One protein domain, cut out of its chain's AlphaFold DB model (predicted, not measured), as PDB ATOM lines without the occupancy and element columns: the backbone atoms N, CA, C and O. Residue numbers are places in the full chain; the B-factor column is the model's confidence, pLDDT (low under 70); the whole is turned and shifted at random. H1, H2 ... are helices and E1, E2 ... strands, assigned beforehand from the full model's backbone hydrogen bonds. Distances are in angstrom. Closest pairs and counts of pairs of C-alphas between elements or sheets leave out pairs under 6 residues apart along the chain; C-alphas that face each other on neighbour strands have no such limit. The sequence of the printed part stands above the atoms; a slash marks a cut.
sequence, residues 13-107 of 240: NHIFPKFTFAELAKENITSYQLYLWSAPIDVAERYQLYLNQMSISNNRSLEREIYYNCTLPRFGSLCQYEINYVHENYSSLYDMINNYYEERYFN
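Overview. This is residues 13 to 107 of the 240 residues of the protein "Hypothetical protein" of Rotaria sordida (UniProt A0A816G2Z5). A small head of four helices, H1 to H4, of which H3 is the longest, with a two-strand ribbon, E1 and E2, is joined by a long looping link to a fifth helix, H5, at the far end of a rod. In the head H2 and H3 make a helical hairpin; in the link residues 74 to 75 pair briefly with 81 to 82, antiparallel. The printed part has 95 residues, in the order E1 H1 H2 H3 H4 E2 H5; the class is mostly helix, with under half of the residues in named elements. It is loose, with a radius of gyration of the C-alphas of 16.6 A and spans of 56 by 26 by 24 A.

Arrangement. E1, residues 18 to 20, and E2, residues 66 to 68, are antiparallel neighbours at 150 degrees, with N 19 and O 67 at 2.8 A. H1, residues 21 to 26, only just touches H3, residues 41 to 53, and H4, residues 60 to 63, each with 3 pairs of C-alphas within 8 A; the closest are Phe 21 and Tyr 47, 6.5 A, and Ala 22 and Glu 63, 5.0 A. H3 touches H4 with residues 46 to 50 alone, closest at the C-alphas of Tyr 50 and Leu 62, 6.1 A. H2, residues 31 to 36, touches H3 at a shallow tilt of 24 degrees, opposite ways, closest at the C-alphas of Ser 31 and Ala 44, 5.1 A. H5, residues 93 to 103, touches no helix. Every O i to N i+4 pair is within hydrogen-bond range in H1, H2, H3 and H5; H4 is too short for one, and its one O i to N i+3 pair is not within range.

Along the chain. E1 begins at C-alpha 18 (29.374, 14.294, -32.829). H3 is 18.2 A long and H5 15.4 A, ending at C-alpha 103 (14.287, -16.452, -20.163).

Size, cuts and confidence. The C-alphas farthest apart, of Ser 57 and Tyr 105, are 56.7 A apart. The printed part has no cut, and the link from E2 to H5 is long. Residues 101 to 107 stand free. The model's pLDDT is under 70 at residues 13 to 15, 54 to 60, 72 and 84 to 107.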
ATOM      1  N   ASN A  13      25.214   6.254 -40.519       53.50
ATOM      2  CA  ASN A  13      24.057   7.006 -40.064       53.50
ATOM      3  C   ASN A  13      24.519   8.368 -39.530       53.50
ATOM      4  O   ASN A  13      24.955   8.510 -38.392       53.50
ATOM      5  N   HIS A  14      24.374   9.390 -40.377       56.28
ATOM      6  CA  HIS A  14      24.611  10.821 -40.123       56.28
ATOM      7  C   HIS A  14      23.763  11.443 -38.985       56.28
ATOM      8  O   HIS A  14      23.617  12.661 -38.923       56.28
ATOM      9  N   ILE A  15      23.160  10.633 -38.115       68.56
ATOM     10  CA  ILE A  15      22.073  11.036 -37.215       68.56
ATOM     11  C   ILE A  15      22.591  11.346 -35.801       68.56
ATOM     12  O   ILE A  15      21.944  12.091 -35.068       68.56
ATOM     13  N   PHE A  16      23.767  10.841 -35.415       73.19
ATOM     14  CA  PHE A  16      24.269  11.018 -34.052       73.19
ATOM     15  C   PHE A  16      25.039  12.332 -33.870       73.19
ATOM     16  O   PHE A  16      25.864  12.690 -34.721       73.19
ATOM     17  N   PRO A  17      24.801  13.056 -32.758       83.06
ATOM     18  CA  PRO A  17      25.580  14.233 -32.428       83.06
ATOM     19  C   PRO A  17      27.037  13.824 -32.206       83.06
ATOM     20  O   PRO A  17      27.344  12.908 -31.444       83.06
ATOM     21  N   LYS A  18      27.934  14.515 -32.904       89.50
ATOM     22  CA  LYS A  18      29.374  14.294 -32.829       89.50
ATOM     23  C   LYS A  18      30.059  15.562 -32.358       89.50
ATOM     24  O   LYS A  18      29.669  16.657 -32.762       89.50
ATOM     25  N   PHE A  19      31.084  15.392 -31.545       91.19
ATOM     26  CA  PHE A  19      31.839  16.474 -30.935       91.19
ATOM     27  C   PHE A  19      33.320  16.210 -31.117       91.19
ATOM     28  O   PHE A  19      33.771  15.067 -31.079       91.19
ATOM     29  N   THR A  20      34.087  17.268 -31.301       93.44
ATOM     30  CA  THR A  20      35.541  17.187 -31.207       93.44
ATOM     31  C   THR A  20      35.978  17.237 -29.749       93.44
ATOM     32  O   THR A  20      35.307  17.841 -28.908       93.44
ATOM     33  N   PHE A  21      37.137  16.665 -29.434       93.25
ATOM     34  CA  PHE A  21      37.720  16.800 -28.096       93.25
ATOM     35  C   PHE A  21      37.894  18.269 -27.684       93.25
ATOM     36  O   PHE A  21      37.656  18.628 -26.531       93.25
ATOM     37  N   ALA A  22      38.220  19.153 -28.632       91.06
ATOM     38  CA  ALA A  22      38.290  20.588 -28.377       91.06
ATOM     39  C   ALA A  22      36.936  21.216 -27.988       91.06
ATOM     40  O   ALA A  22      36.907  22.137 -27.174       91.06
ATOM     41  N   GLU A  23      35.823  20.751 -28.559       92.56
ATOM     42  CA  GLU A  23      34.477  21.217 -28.199       92.56
ATOM     43  C   GLU A  23      34.055  20.702 -26.824       92.56
ATOM     44  O   GLU A  23      33.590  21.487 -26.004       92.56
ATOM     45  N   LEU A  24      34.298  19.421 -26.534       93.00
ATOM     46  CA  LEU A  24      33.995  18.827 -25.227       93.00
ATOM     47  C   LEU A  24      34.754  19.520 -24.091       93.00
ATOM     48  O   LEU A  24      34.182  19.812 -23.042       93.00
ATOM     49  N   ALA A  25      36.025  19.850 -24.324       91.44
ATOM     50  CA  ALA A  25      36.832  20.534 -23.325       91.44
ATOM     51  C   ALA A  25      36.394  21.983 -23.088       91.44
ATOM     52  O   ALA A  25      36.486  22.461 -21.960       91.44
ATOM     53  N   LYS A  26      35.885  22.682 -24.113       92.56
ATOM     54  CA  LYS A  26      35.311  24.030 -23.939       92.56
ATOM     55  C   LYS A  26      34.087  24.020 -23.027       92.56
ATOM     56  O   LYS A  26      33.881  24.980 -22.292       92.56
ATOM     57  N   GLU A  27      33.319  22.938 -23.062       93.31
ATOM     58  CA  GLU A  27      32.148  22.717 -22.210       93.31
ATOM     59  C   GLU A  27      32.513  22.104 -20.837       93.31
ATOM     60  O   GLU A  27      31.629  21.727 -20.072       93.31
ATOM     61  N   ASN A  28      33.809  22.016 -20.494       92.75
ATOM     62  CA  ASN A  28      34.327  21.423 -19.251       92.75
ATOM     63  C   ASN A  28      33.860  19.976 -18.997       92.75
ATOM     64  O   ASN A  28      33.693  19.563 -17.846       92.75
ATOM     65  N   ILE A  29      33.657  19.195 -20.060       93.75
ATOM     66  CA  ILE A  29      33.272  17.787 -19.941       93.75
ATOM     67  C   ILE A  29      34.484  16.946 -19.529       93.75
ATOM     68  O   ILE A  29      35.575  17.107 -20.081       93.75
ATOM     69  N   THR A  30      34.299  16.024 -18.584       93.19
ATOM     70  CA  THR A  30      35.345  15.104 -18.112       93.19
ATOM     71  C   THR A  30      35.326  13.777 -18.872       93.19
ATOM     72  O   THR A  30      34.297  13.354 -19.396       93.19
ATOM     73  N   SER A  31      36.459  13.073 -18.904       91.69
ATOM     74  CA  SER A  31      36.556  11.711 -19.462       91.69
ATOM     75  C   SER A  31      35.589  10.724 -18.804       91.69
ATOM     76  O   SER A  31      34.994   9.891 -19.483       91.69
ATOM     77  N   TYR A  32      35.348  10.877 -17.502       88.19
ATOM     78  CA  TYR A  32      34.374  10.079 -16.767       88.19
ATOM     79  C   TYR A  32      32.941  10.267 -17.289       88.19
ATOM     80  O   TYR A  32      32.178   9.307 -17.366       88.19
ATOM     81  N   GLN A  33      32.563  11.481 -17.700       89.38
ATOM     82  CA  GLN A  33      31.243  11.713 -18.294       89.38
ATOM     83  C   GLN A  33      31.095  11.016 -19.650       89.38
ATOM     84  O   GLN A  33      30.042  10.443 -19.909       89.38
ATOM     85  N   LEU A  34      32.147  10.998 -20.475       88.88
ATOM     86  CA  LEU A  34      32.153  10.239 -21.733       88.88
ATOM     87  C   LEU A  34      31.946   8.746 -21.465       88.88
ATOM     88  O   LEU A  34      31.114   8.121 -22.119       88.88
ATOM     89  N   TYR A  35      32.643   8.194 -20.469       85.25
ATOM     90  CA  TYR A  35      32.459   6.805 -20.044       85.25
ATOM     91  C   TYR A  35      31.004   6.515 -19.629       85.25
ATOM     92  O   TYR A  35      30.406   5.549 -20.099       85.25
ATOM     93  N   LEU A  36      30.383   7.395 -18.830       82.12
ATOM     94  CA  LEU A  36      28.965   7.267 -18.457       82.12
ATOM     95  C   LEU A  36      28.011   7.356 -19.657       82.12
ATOM     96  O   LEU A  36      26.925   6.781 -19.631       82.12
ATOM     97  N   TRP A  37      28.411   8.051 -20.719       83.19
ATOM     98  CA  TRP A  37      27.690   8.117 -21.992       83.19
ATOM     99  C   TRP A  37      28.087   6.997 -22.956       83.19
ATOM    100  O   TRP A  37      27.994   7.163 -24.168       83.19
ATOM    101  N   SER A  38      28.538   5.853 -22.431       79.88
ATOM    102  CA  SER A  38      28.872   4.664 -23.226       79.88
ATOM    103  C   SER A  38      29.934   4.916 -24.304       79.88
ATOM    104  O   SER A  38      29.965   4.228 -25.329       79.88
ATOM    105  N   ALA A  39      30.820   5.896 -24.085       84.88
ATOM    106  CA  ALA A  39      32.009   6.043 -24.909       84.88
ATOM    107  C   ALA A  39      32.890   4.791 -24.762       84.88
ATOM    108  O   ALA A  39      33.063   4.301 -23.643       84.88
ATOM    109  N   PRO A  40      33.490   4.294 -25.855       85.75
ATOM    110  CA  PRO A  40      34.529   3.275 -25.771       85.75
ATOM    111  C   PRO A  40      35.657   3.696 -24.816       85.75
ATOM    112  O   PRO A  40      36.027   4.875 -24.780       85.75
ATOM    113  N   ILE A  41      36.202   2.744 -24.050       85.12
ATOM    114  CA  ILE A  41      37.224   3.032 -23.030       85.12
ATOM    115  C   ILE A  41      38.457   3.707 -23.638       85.12
ATOM    116  O   ILE A  41      38.929   4.712 -23.117       85.12
ATOM    117  N   ASP A  42      38.869   3.263 -24.824       86.25
ATOM    118  CA  ASP A  42      39.982   3.828 -25.579       86.25
ATOM    119  C   ASP A  42      39.732   5.295 -25.975       86.25
ATOM    120  O   ASP A  42      40.651   6.114 -25.963       86.25
ATOM    121  N   VAL A  43      38.486   5.666 -26.290       89.06
ATOM    122  CA  VAL A  43      38.104   7.058 -26.582       89.06
ATOM    123  C   VAL A  43      38.140   7.909 -25.310       89.06
ATOM    124  O   VAL A  43      38.653   9.030 -25.340       89.06
ATOM    125  N   ALA A  44      37.620   7.394 -24.192       90.88
ATOM    126  CA  ALA A  44      37.627   8.102 -22.910       90.88
ATOM    127  C   ALA A  44      39.061   8.342 -22.398       90.88
ATOM    128  O   ALA A  44      39.381   9.445 -21.943       90.88
ATOM    129  N   GLU A  45      39.941   7.352 -22.543       90.62
ATOM    130  CA  GLU A  45      41.364   7.449 -22.217       90.62
ATOM    131  C   GLU A  45      42.087   8.458 -23.113       90.62
ATOM    132  O   GLU A  45      42.783   9.342 -22.606       90.62
ATOM    133  N   ARG A  46      41.879   8.407 -24.437       89.94
ATOM    134  CA  ARG A  46      42.456   9.398 -25.366       89.94
ATOM    135  C   ARG A  46      41.985  10.816 -25.064       89.94
ATOM    136  O   ARG A  46      42.785  11.753 -25.131       89.94
ATOM    137  N   TYR A  47      40.728  10.993 -24.659       91.50
ATOM    138  CA  TYR A  47      40.234  12.294 -24.218       91.50
ATOM    139  C   TYR A  47      40.889  12.749 -22.905       91.50
ATOM    140  O   TYR A  47      41.286  13.909 -22.792       91.50
ATOM    141  N   GLN A  48      41.093  11.851 -21.935       92.56
ATOM    142  CA  GLN A  48      41.843  12.178 -20.716       92.56
ATOM    143  C   GLN A  48      43.296  12.566 -21.029       92.56
ATOM    144  O   GLN A  48      43.815  13.529 -20.460       92.56
ATOM    145  N   LEU A  49      43.943  11.866 -21.965       90.94
ATOM    146  CA  LEU A  49      45.275  12.223 -22.457       90.94
ATOM    147  C   LEU A  49      45.279  13.619 -23.084       90.94
ATOM    148  O   LEU A  49      46.178  14.407 -22.790       90.94
ATOM    149  N   TYR A  50      44.267  13.956 -23.885       89.62
ATOM    150  CA  TYR A  50      44.100  15.299 -24.441       89.62
ATOM    151  C   TYR A  50      43.946  16.371 -23.348       89.62
ATOM    152  O   TYR A  50      44.642  17.386 -23.399       89.62
ATOM    153  N   LEU A  51      43.106  16.141 -22.331       88.81
ATOM    154  CA  LEU A  51      42.935  17.067 -21.204       88.81
ATOM    155  C   LEU A  51      44.247  17.286 -20.434       88.81
ATOM    156  O   LEU A  51      44.605  18.426 -20.136       88.81
ATOM    157  N   ASN A  52      45.000  16.213 -20.176       87.44
ATOM    158  CA  ASN A  52      46.300  16.285 -19.509       87.44
ATOM    159  C   ASN A  52      47.324  17.053 -20.362       87.44
ATOM    160  O   ASN A  52      48.028  17.927 -19.855       87.44
ATOM    161  N   GLN A  53      47.386  16.781 -21.670       81.31
ATOM    162  CA  GLN A  53      48.305  17.442 -22.605       81.31
ATOM    163  C   GLN A  53      47.935  18.900 -22.894       81.31
ATOM    164  O   GLN A  53      48.801  19.686 -23.265       81.31
ATOM    165  N   MET A  54      46.688  19.317 -22.666       67.88
ATOM    166  CA  MET A  54      46.295  20.728 -22.766       67.88
ATOM    167  C   MET A  54      47.088  21.625 -21.804       67.88
ATOM    168  O   MET A  54      47.270  22.812 -22.071       67.88
ATOM    169  N   SER A  55      47.606  21.047 -20.712       59.75
ATOM    170  CA  SER A  55      48.487  21.731 -19.761       59.75
ATOM    171  C   SER A  55      49.953  21.833 -20.226       59.75
ATOM    172  O   SER A  55      50.702  22.656 -19.699       59.75
ATOM    173  N   ILE A  56      50.367  21.053 -21.238       67.38
ATOM    174  CA  ILE A  56      51.752  20.928 -21.724       67.38
ATOM    175  C   ILE A  56      51.744  20.939 -23.268       67.38
ATOM    176  O   ILE A  56      51.589  19.919 -23.924       67.38
ATOM    177  N   SER A  57      51.883  22.131 -23.849       60.22
ATOM    178  CA  SER A  57      51.853  22.474 -25.287       60.22
ATOM    179  C   SER A  57      52.009  21.363 -26.364       60.22
ATOM    180  O   SER A  57      53.046  20.706 -26.440       60.22
ATOM    181  N   ASN A  58      51.085  21.413 -27.347       58.53
ATOM    182  CA  ASN A  58      51.253  21.215 -28.810       58.53
ATOM    183  C   ASN A  58      50.979  19.866 -29.517       58.53
ATOM    184  O   ASN A  58      51.363  19.731 -30.680       58.53
ATOM    185  N   ASN A  59      50.190  18.937 -28.970       57.97
ATOM    186  CA  ASN A  59      49.612  17.869 -29.809       57.97
ATOM    187  C   ASN A  59      48.240  18.256 -30.390       57.97
ATOM    188  O   ASN A  59      47.195  17.785 -29.948       57.97
ATOM    189  N   ARG A  60      48.243  19.054 -31.474       64.81
ATOM    190  CA  ARG A  60      47.027  19.404 -32.253       64.81
ATOM    191  C   ARG A  60      46.305  18.205 -32.885       64.81
ATOM    192  O   ARG A  60      45.247  18.375 -33.486       64.81
ATOM    193  N   SER A  61      46.896  17.012 -32.831       79.62
ATOM    194  CA  SER A  61      46.310  15.815 -33.436       79.62
ATOM    195  C   SER A  61      45.047  15.369 -32.697       79.62
ATOM    196  O   SER A  61      44.056  15.054 -33.346       79.62
ATOM    197  N   LEU A  62      45.063  15.403 -31.358       84.88
ATOM    198  CA  LEU A  62      43.944  14.937 -30.529       84.88
ATOM    199  C   LEU A  62      42.791  15.945 -30.471       84.88
ATOM    200  O   LEU A  62      41.640  15.552 -30.348       84.88
ATOM    201  N   GLU A  63      43.068  17.242 -30.651       85.44
ATOM    202  CA  GLU A  63      42.036  18.296 -30.694       85.44
ATOM    203  C   GLU A  63      40.921  18.003 -31.711       85.44
ATOM    204  O   GLU A  63      39.773  18.398 -31.507       85.44
ATOM    205  N   ARG A  64      41.274  17.341 -32.820       88.19
ATOM    206  CA  ARG A  64      40.380  17.035 -33.948       88.19
ATOM    207  C   ARG A  64      39.749  15.649 -33.865       88.19
ATOM    208  O   ARG A  64      39.011  15.284 -34.780       88.19
ATOM    209  N   GLU A  65      40.063  14.875 -32.831       90.44
ATOM    210  CA  GLU A  65      39.462  13.561 -32.642       90.44
ATOM    211  C   GLU A  65      37.961  13.708 -32.373       90.44
ATOM    212  O   GLU A  65      37.529  14.642 -31.694       90.44
ATOM    213  N   ILE A  66      37.171  12.818 -32.977       89.94
ATOM    214  CA  ILE A  66      35.712  12.886 -32.975       89.94
ATOM    215  C   ILE A  66      35.169  11.860 -31.986       89.94
ATOM    216  O   ILE A  66      35.390  10.662 -32.135       89.94
ATOM    217  N   TYR A  67      34.387  12.346 -31.036       90.56
ATOM    218  CA  TYR A  67      33.525  11.556 -30.177       90.56
ATOM    219  C   TYR A  67      32.096  11.566 -30.729       90.56
ATOM    220  O   TYR A  67      31.553  12.627 -31.047       90.56
ATOM    221  N   TYR A  68      31.478  10.392 -30.822       88.38
ATOM    222  CA  TYR A  68      30.054  10.259 -31.110       88.38
ATOM    223  C   TYR A  68      29.304  10.083 -29.794       88.38
ATOM    224  O   TYR A  68      29.564   9.137 -29.055       88.38
ATOM    225  N   ASN A  69      28.379  10.996 -29.499       85.00
ATOM    226  CA  ASN A  69      27.542  10.896 -28.312       85.00
ATOM    227  C   ASN A  69      26.400   9.916 -28.589       85.00
ATOM    228  O   ASN A  69      25.332  10.285 -29.090       85.00
ATOM    229  N   CYS A  70      26.690   8.649 -28.314       76.75
ATOM    230  CA  CYS A  70      25.738   7.559 -28.369       76.75
ATOM    231  C   CYS A  70      25.057   7.454 -27.004       76.75
ATOM    232  O   CYS A  70      25.659   6.995 -26.040       76.75
ATOM    233  N   THR A  71      23.795   7.858 -26.895       72.81
ATOM    234  CA  THR A  71      23.015   7.509 -25.704       72.81
ATOM    235  C   THR A  71      22.686   6.015 -25.753       72.81
ATOM    236  O   THR A  71      22.374   5.483 -26.827       72.81
ATOM    237  N   LEU A  72      22.709   5.337 -24.598       68.75
ATOM    238  CA  LEU A  72      22.152   3.986 -24.467       68.75
ATOM    239  C   LEU A  72      20.769   3.919 -25.147       68.75
ATOM    240  O   LEU A  72      19.978   4.854 -24.991       68.75
ATOM    241  N   PRO A  73      20.473   2.854 -25.917       70.50
ATOM    242  CA  PRO A  73      21.109   1.527 -25.913       70.50
ATOM    243  C   PRO A  73      22.249   1.323 -26.932       70.50
ATOM    244  O   PRO A  73      22.648   0.182 -27.179       70.50
ATOM    245  N   ARG A  74      22.745   2.389 -27.571       74.25
ATOM    246  CA  ARG A  74      23.780   2.289 -28.609       74.25
ATOM    247  C   ARG A  74      25.181   2.517 -28.067       74.25
ATOM    248  O   ARG A  74      25.379   3.326 -27.169       74.25
ATOM    249  N   PHE A  75      26.150   1.819 -28.648       80.69
ATOM    250  CA  PHE A  75      27.552   1.877 -28.244       80.69
ATOM    251  C   PHE A  75      28.498   1.635 -29.430       80.69
ATOM    252  O   PHE A  75      28.083   1.272 -30.537       80.69
ATOM    253  N   GLY A  76      29.790   1.852 -29.190       75.38
ATOM    254  CA  GLY A  76      30.848   1.750 -30.194       75.38
ATOM    255  C   GLY A  76      31.330   3.112 -30.691       75.38
ATOM    256  O   GLY A  76      30.695   4.142 -30.483       75.38
ATOM    257  N   SER A  77      32.481   3.109 -31.361       79.38
ATOM    258  CA  SER A  77      33.175   4.321 -31.821       79.38
ATOM    259  C   SER A  77      32.383   5.184 -32.809       79.38
ATOM    260  O   SER A  77      32.676   6.366 -32.936       79.38
ATOM    261  N   LEU A  78      31.385   4.615 -33.488       82.38
ATOM    262  CA  LEU A  78      30.490   5.274 -34.444       82.38
ATOM    263  C   LEU A  78      29.003   5.079 -34.077       82.38
ATOM    264  O   LEU A  78      28.138   5.226 -34.939       82.38
ATOM    265  N   CYS A  79      28.686   4.692 -32.835       79.12
ATOM    266  CA  CYS A  79      27.344   4.240 -32.427       79.12
ATOM    267  C   CYS A  79      26.793   3.080 -33.283       79.12
ATOM    268  O   CYS A  79      25.584   2.979 -33.528       79.12
ATOM    269  N   GLN A  80      27.688   2.232 -33.798       76.94
ATOM    270  CA  GLN A  80      27.359   1.202 -34.781       76.94
ATOM    271  C   GLN A  80      26.647  -0.015 -34.181       76.94
ATOM    272  O   GLN A  80      26.017  -0.771 -34.920       76.94
ATOM    273  N   TYR A  81      26.741  -0.209 -32.866       78.12
ATOM    274  CA  TYR A  81      26.122  -1.327 -32.166       78.12
ATOM    275  C   TYR A  81      24.937  -0.839 -31.336       78.12
ATOM    276  O   TYR A  81      24.958   0.259 -30.782       78.12
ATOM    277  N   GLU A  82      23.892  -1.657 -31.259       75.06
ATOM    278  CA  GLU A  82      22.666  -1.364 -30.521       75.06
ATOM    279  C   GLU A  82      22.224  -2.589 -29.736       75.06
ATOM    280  O   GLU A  82      22.185  -3.706 -30.259       75.06
ATOM    281  N   ILE A  83      21.855  -2.369 -28.479       72.56
ATOM    282  CA  ILE A  83      21.242  -3.397 -27.653       72.56
ATOM    283  C   ILE A  83      19.729  -3.371 -27.903       72.56
ATOM    284  O   ILE A  83      18.997  -2.563 -27.341       72.56
ATOM    285  N   ASN A  84      19.246  -4.278 -28.753       62.41
ATOM    286  CA  ASN A  84      17.843  -4.320 -29.193       62.41
ATOM    287  C   ASN A  84      16.825  -4.712 -28.098       62.41
ATOM    288  O   ASN A  84      15.623  -4.658 -28.342       62.41
ATOM    289  N   TYR A  85      17.286  -5.122 -26.911       64.31
ATOM    290  CA  TYR A  85      16.448  -5.646 -25.823       64.31
ATOM    291  C   TYR A  85      16.583  -4.857 -24.515       64.31
ATOM    292  O   TYR A  85      16.472  -5.433 -23.434       64.31
ATOM    293  N   VAL A  86      16.809  -3.540 -24.584       57.72
ATOM    294  CA  VAL A  86      16.761  -2.700 -23.377       57.72
ATOM    295  C   VAL A  86      15.315  -2.494 -22.943       57.72
ATOM    296  O   VAL A  86      14.623  -1.586 -23.393       57.72
ATOM    297  N   HIS A  87      14.843  -3.381 -22.074       59.69
ATOM    298  CA  HIS A  87      13.595  -3.198 -21.345       59.69
ATOM    299  C   HIS A  87      13.835  -2.251 -20.162       59.69
ATOM    300  O   HIS A  87      14.714  -2.495 -19.340       59.69
ATOM    301  N   GLU A  88      12.996  -1.222 -20.024       59.75
ATOM    302  CA  GLU A  88      13.031  -0.240 -18.920       59.75
ATOM    303  C   GLU A  88      12.816  -0.849 -17.513       59.75
ATOM    304  O   GLU A  88      12.861  -0.140 -16.514       59.75
ATOM    305  N   ASN A  89      12.581  -2.163 -17.419       61.72
ATOM    306  CA  ASN A  89      12.314  -2.880 -16.172       61.72
ATOM    307  C   ASN A  89      13.568  -3.377 -15.434       61.72
ATOM    308  O   ASN A  89      13.426  -3.891 -14.324       61.72
ATOM    309  N   TYR A  90      14.767  -3.265 -16.013       63.09
ATOM    310  CA  TYR A  90      15.994  -3.767 -15.384       63.09
ATOM    311  C   TYR A  90      16.821  -2.632 -14.777       63.09
ATOM    312  O   TYR A  90      17.045  -1.598 -15.404       63.09
ATOM    313  N   SER A  91      17.287  -2.839 -13.544       61.72
ATOM    314  CA  SER A  91      18.079  -1.872 -12.771       61.72
ATOM    315  C   SER A  91      19.485  -1.643 -13.325       61.72
ATOM    316  O   SER A  91      20.082  -0.600 -13.063       61.72
ATOM    317  N   SER A  92      20.020  -2.596 -14.086       63.09
ATOM    318  CA  SER A  92      21.343  -2.504 -14.694       63.09
ATOM    319  C   SER A  92      21.425  -3.298 -16.000       63.09
ATOM    320  O   SER A  92      20.655  -4.232 -16.238       63.09
ATOM    321  N   LEU A  93      22.413  -2.954 -16.835       62.62
ATOM    322  CA  LEU A  93      22.796  -3.742 -18.010       62.62
ATOM    323  C   LEU A  93      23.088  -5.204 -17.629       62.62
ATOM    324  O   LEU A  93      22.746  -6.116 -18.376       62.62
ATOM    325  N   TYR A  94      23.671  -5.419 -16.447       64.12
ATOM    326  CA  TYR A  94      23.972  -6.742 -15.912       64.12
ATOM    327  C   TYR A  94      22.701  -7.564 -15.652       64.12
ATOM    328  O   TYR A  94      22.593  -8.693 -16.126       64.12
ATOM    329  N   ASP A  95      21.702  -6.979 -14.986       66.81
ATOM    330  CA  ASP A  95      20.420  -7.646 -14.702       66.81
ATOM    331  C   ASP A  95      19.678  -8.023 -15.986       66.81
ATOM    332  O   ASP A  95      19.087  -9.097 -16.091       66.81
ATOM    333  N   MET A  96      19.752  -7.149 -16.989       67.81
ATOM    334  CA  MET A  96      19.151  -7.372 -18.297       67.81
ATOM    335  C   MET A  96      19.837  -8.511 -19.063       67.81
ATOM    336  O   MET A  96      19.153  -9.359 -19.635       67.81
ATOM    337  N   ILE A  97      21.176  -8.553 -19.069       66.38
ATOM    338  CA  ILE A  97      21.943  -9.639 -19.697       66.38
ATOM    339  C   ILE A  97      21.608 -10.971 -19.020       66.38
ATOM    340  O   ILE A  97      21.302 -11.944 -19.709       66.38
ATOM    341  N   ASN A  98      21.594 -11.007 -17.687       67.62
ATOM    342  CA  ASN A  98      21.268 -12.219 -16.937       67.62
ATOM    343  C   ASN A  98      19.852 -12.709 -17.242       67.62
ATOM    344  O   ASN A  98      19.668 -13.880 -17.560       67.62
ATOM    345  N   ASN A  99      18.857 -11.818 -17.222       67.75
ATOM    346  CA  ASN A  99      17.482 -12.204 -17.518       67.75
ATOM    347  C   ASN A  99      17.301 -12.688 -18.968       67.75
ATOM    348  O   ASN A  99      16.589 -13.661 -19.190       67.75
ATOM    349  N   TYR A 100      17.987 -12.083 -19.944       65.75
ATOM    350  CA  TYR A 100      17.963 -12.560 -21.331       65.75
ATOM    351  C   TYR A 100      18.424 -14.024 -21.451       65.75
ATOM    352  O   TYR A 100      17.819 -14.799 -22.200       65.75
ATOM    353  N   TYR A 101      19.463 -14.409 -20.703       61.62
ATOM    354  CA  TYR A 101      19.950 -15.789 -20.654       61.62
ATOM    355  C   TYR A 101      19.085 -16.714 -19.783       61.62
ATOM    356  O   TYR A 101      19.034 -17.907 -20.060       61.62
ATOM    357  N   GLU A 102      18.379 -16.201 -18.771       65.62
ATOM    358  CA  GLU A 102      17.432 -17.007 -17.984       65.62
ATOM    359  C   GLU A 102      16.112 -17.281 -18.725       65.62
ATOM    360  O   GLU A 102      15.569 -18.383 -18.632       65.62
ATOM    361  N   GLU A 103      15.581 -16.310 -19.478       61.06
ATOM    362  CA  GLU A 103      14.287 -16.452 -20.163       61.06
ATOM    363  C   GLU A 103      14.374 -17.242 -21.470       61.06
ATOM    364  O   GLU A 103      13.413 -17.909 -21.873       61.06
ATOM    365  N   ARG A 104      15.529 -17.215 -22.140       56.66
ATOM    366  CA  ARG A 104      15.786 -18.122 -23.251       56.66
ATOM    367  C   ARG A 104      16.526 -19.343 -22.720       56.66
ATOM    368  O   ARG A 104      17.715 -19.269 -22.451       56.66
ATOM    369  N   TYR A 105      15.875 -20.509 -22.757       52.19
ATOM    370  CA  TYR A 105      16.534 -21.819 -22.911       52.19
ATOM    371  C   TYR A 105      17.279 -21.888 -24.264       52.19
ATOM    372  O   TYR A 105      17.060 -22.777 -25.088       52.19
ATOM    373  N   PHE A 106      18.104 -20.890 -24.556       49.25
ATOM    374  CA  PHE A 106      19.000 -20.897 -25.683       49.25
ATOM    375  C   PHE A 106      20.128 -21.822 -25.269       49.25
ATOM    376  O   PHE A 106      20.853 -21.539 -24.324       49.25
ATOM    377  N   ASN A 107      20.242 -22.947 -25.964       55.88
ATOM    378  CA  ASN A 107      21.526 -23.604 -26.100       55.88
ATOM    379  C   ASN A 107      22.405 -22.541 -26.775       55.88
ATOM    380  O   ASN A 107      22.131 -22.253 -27.945       55.88
TER     381      ASN A 107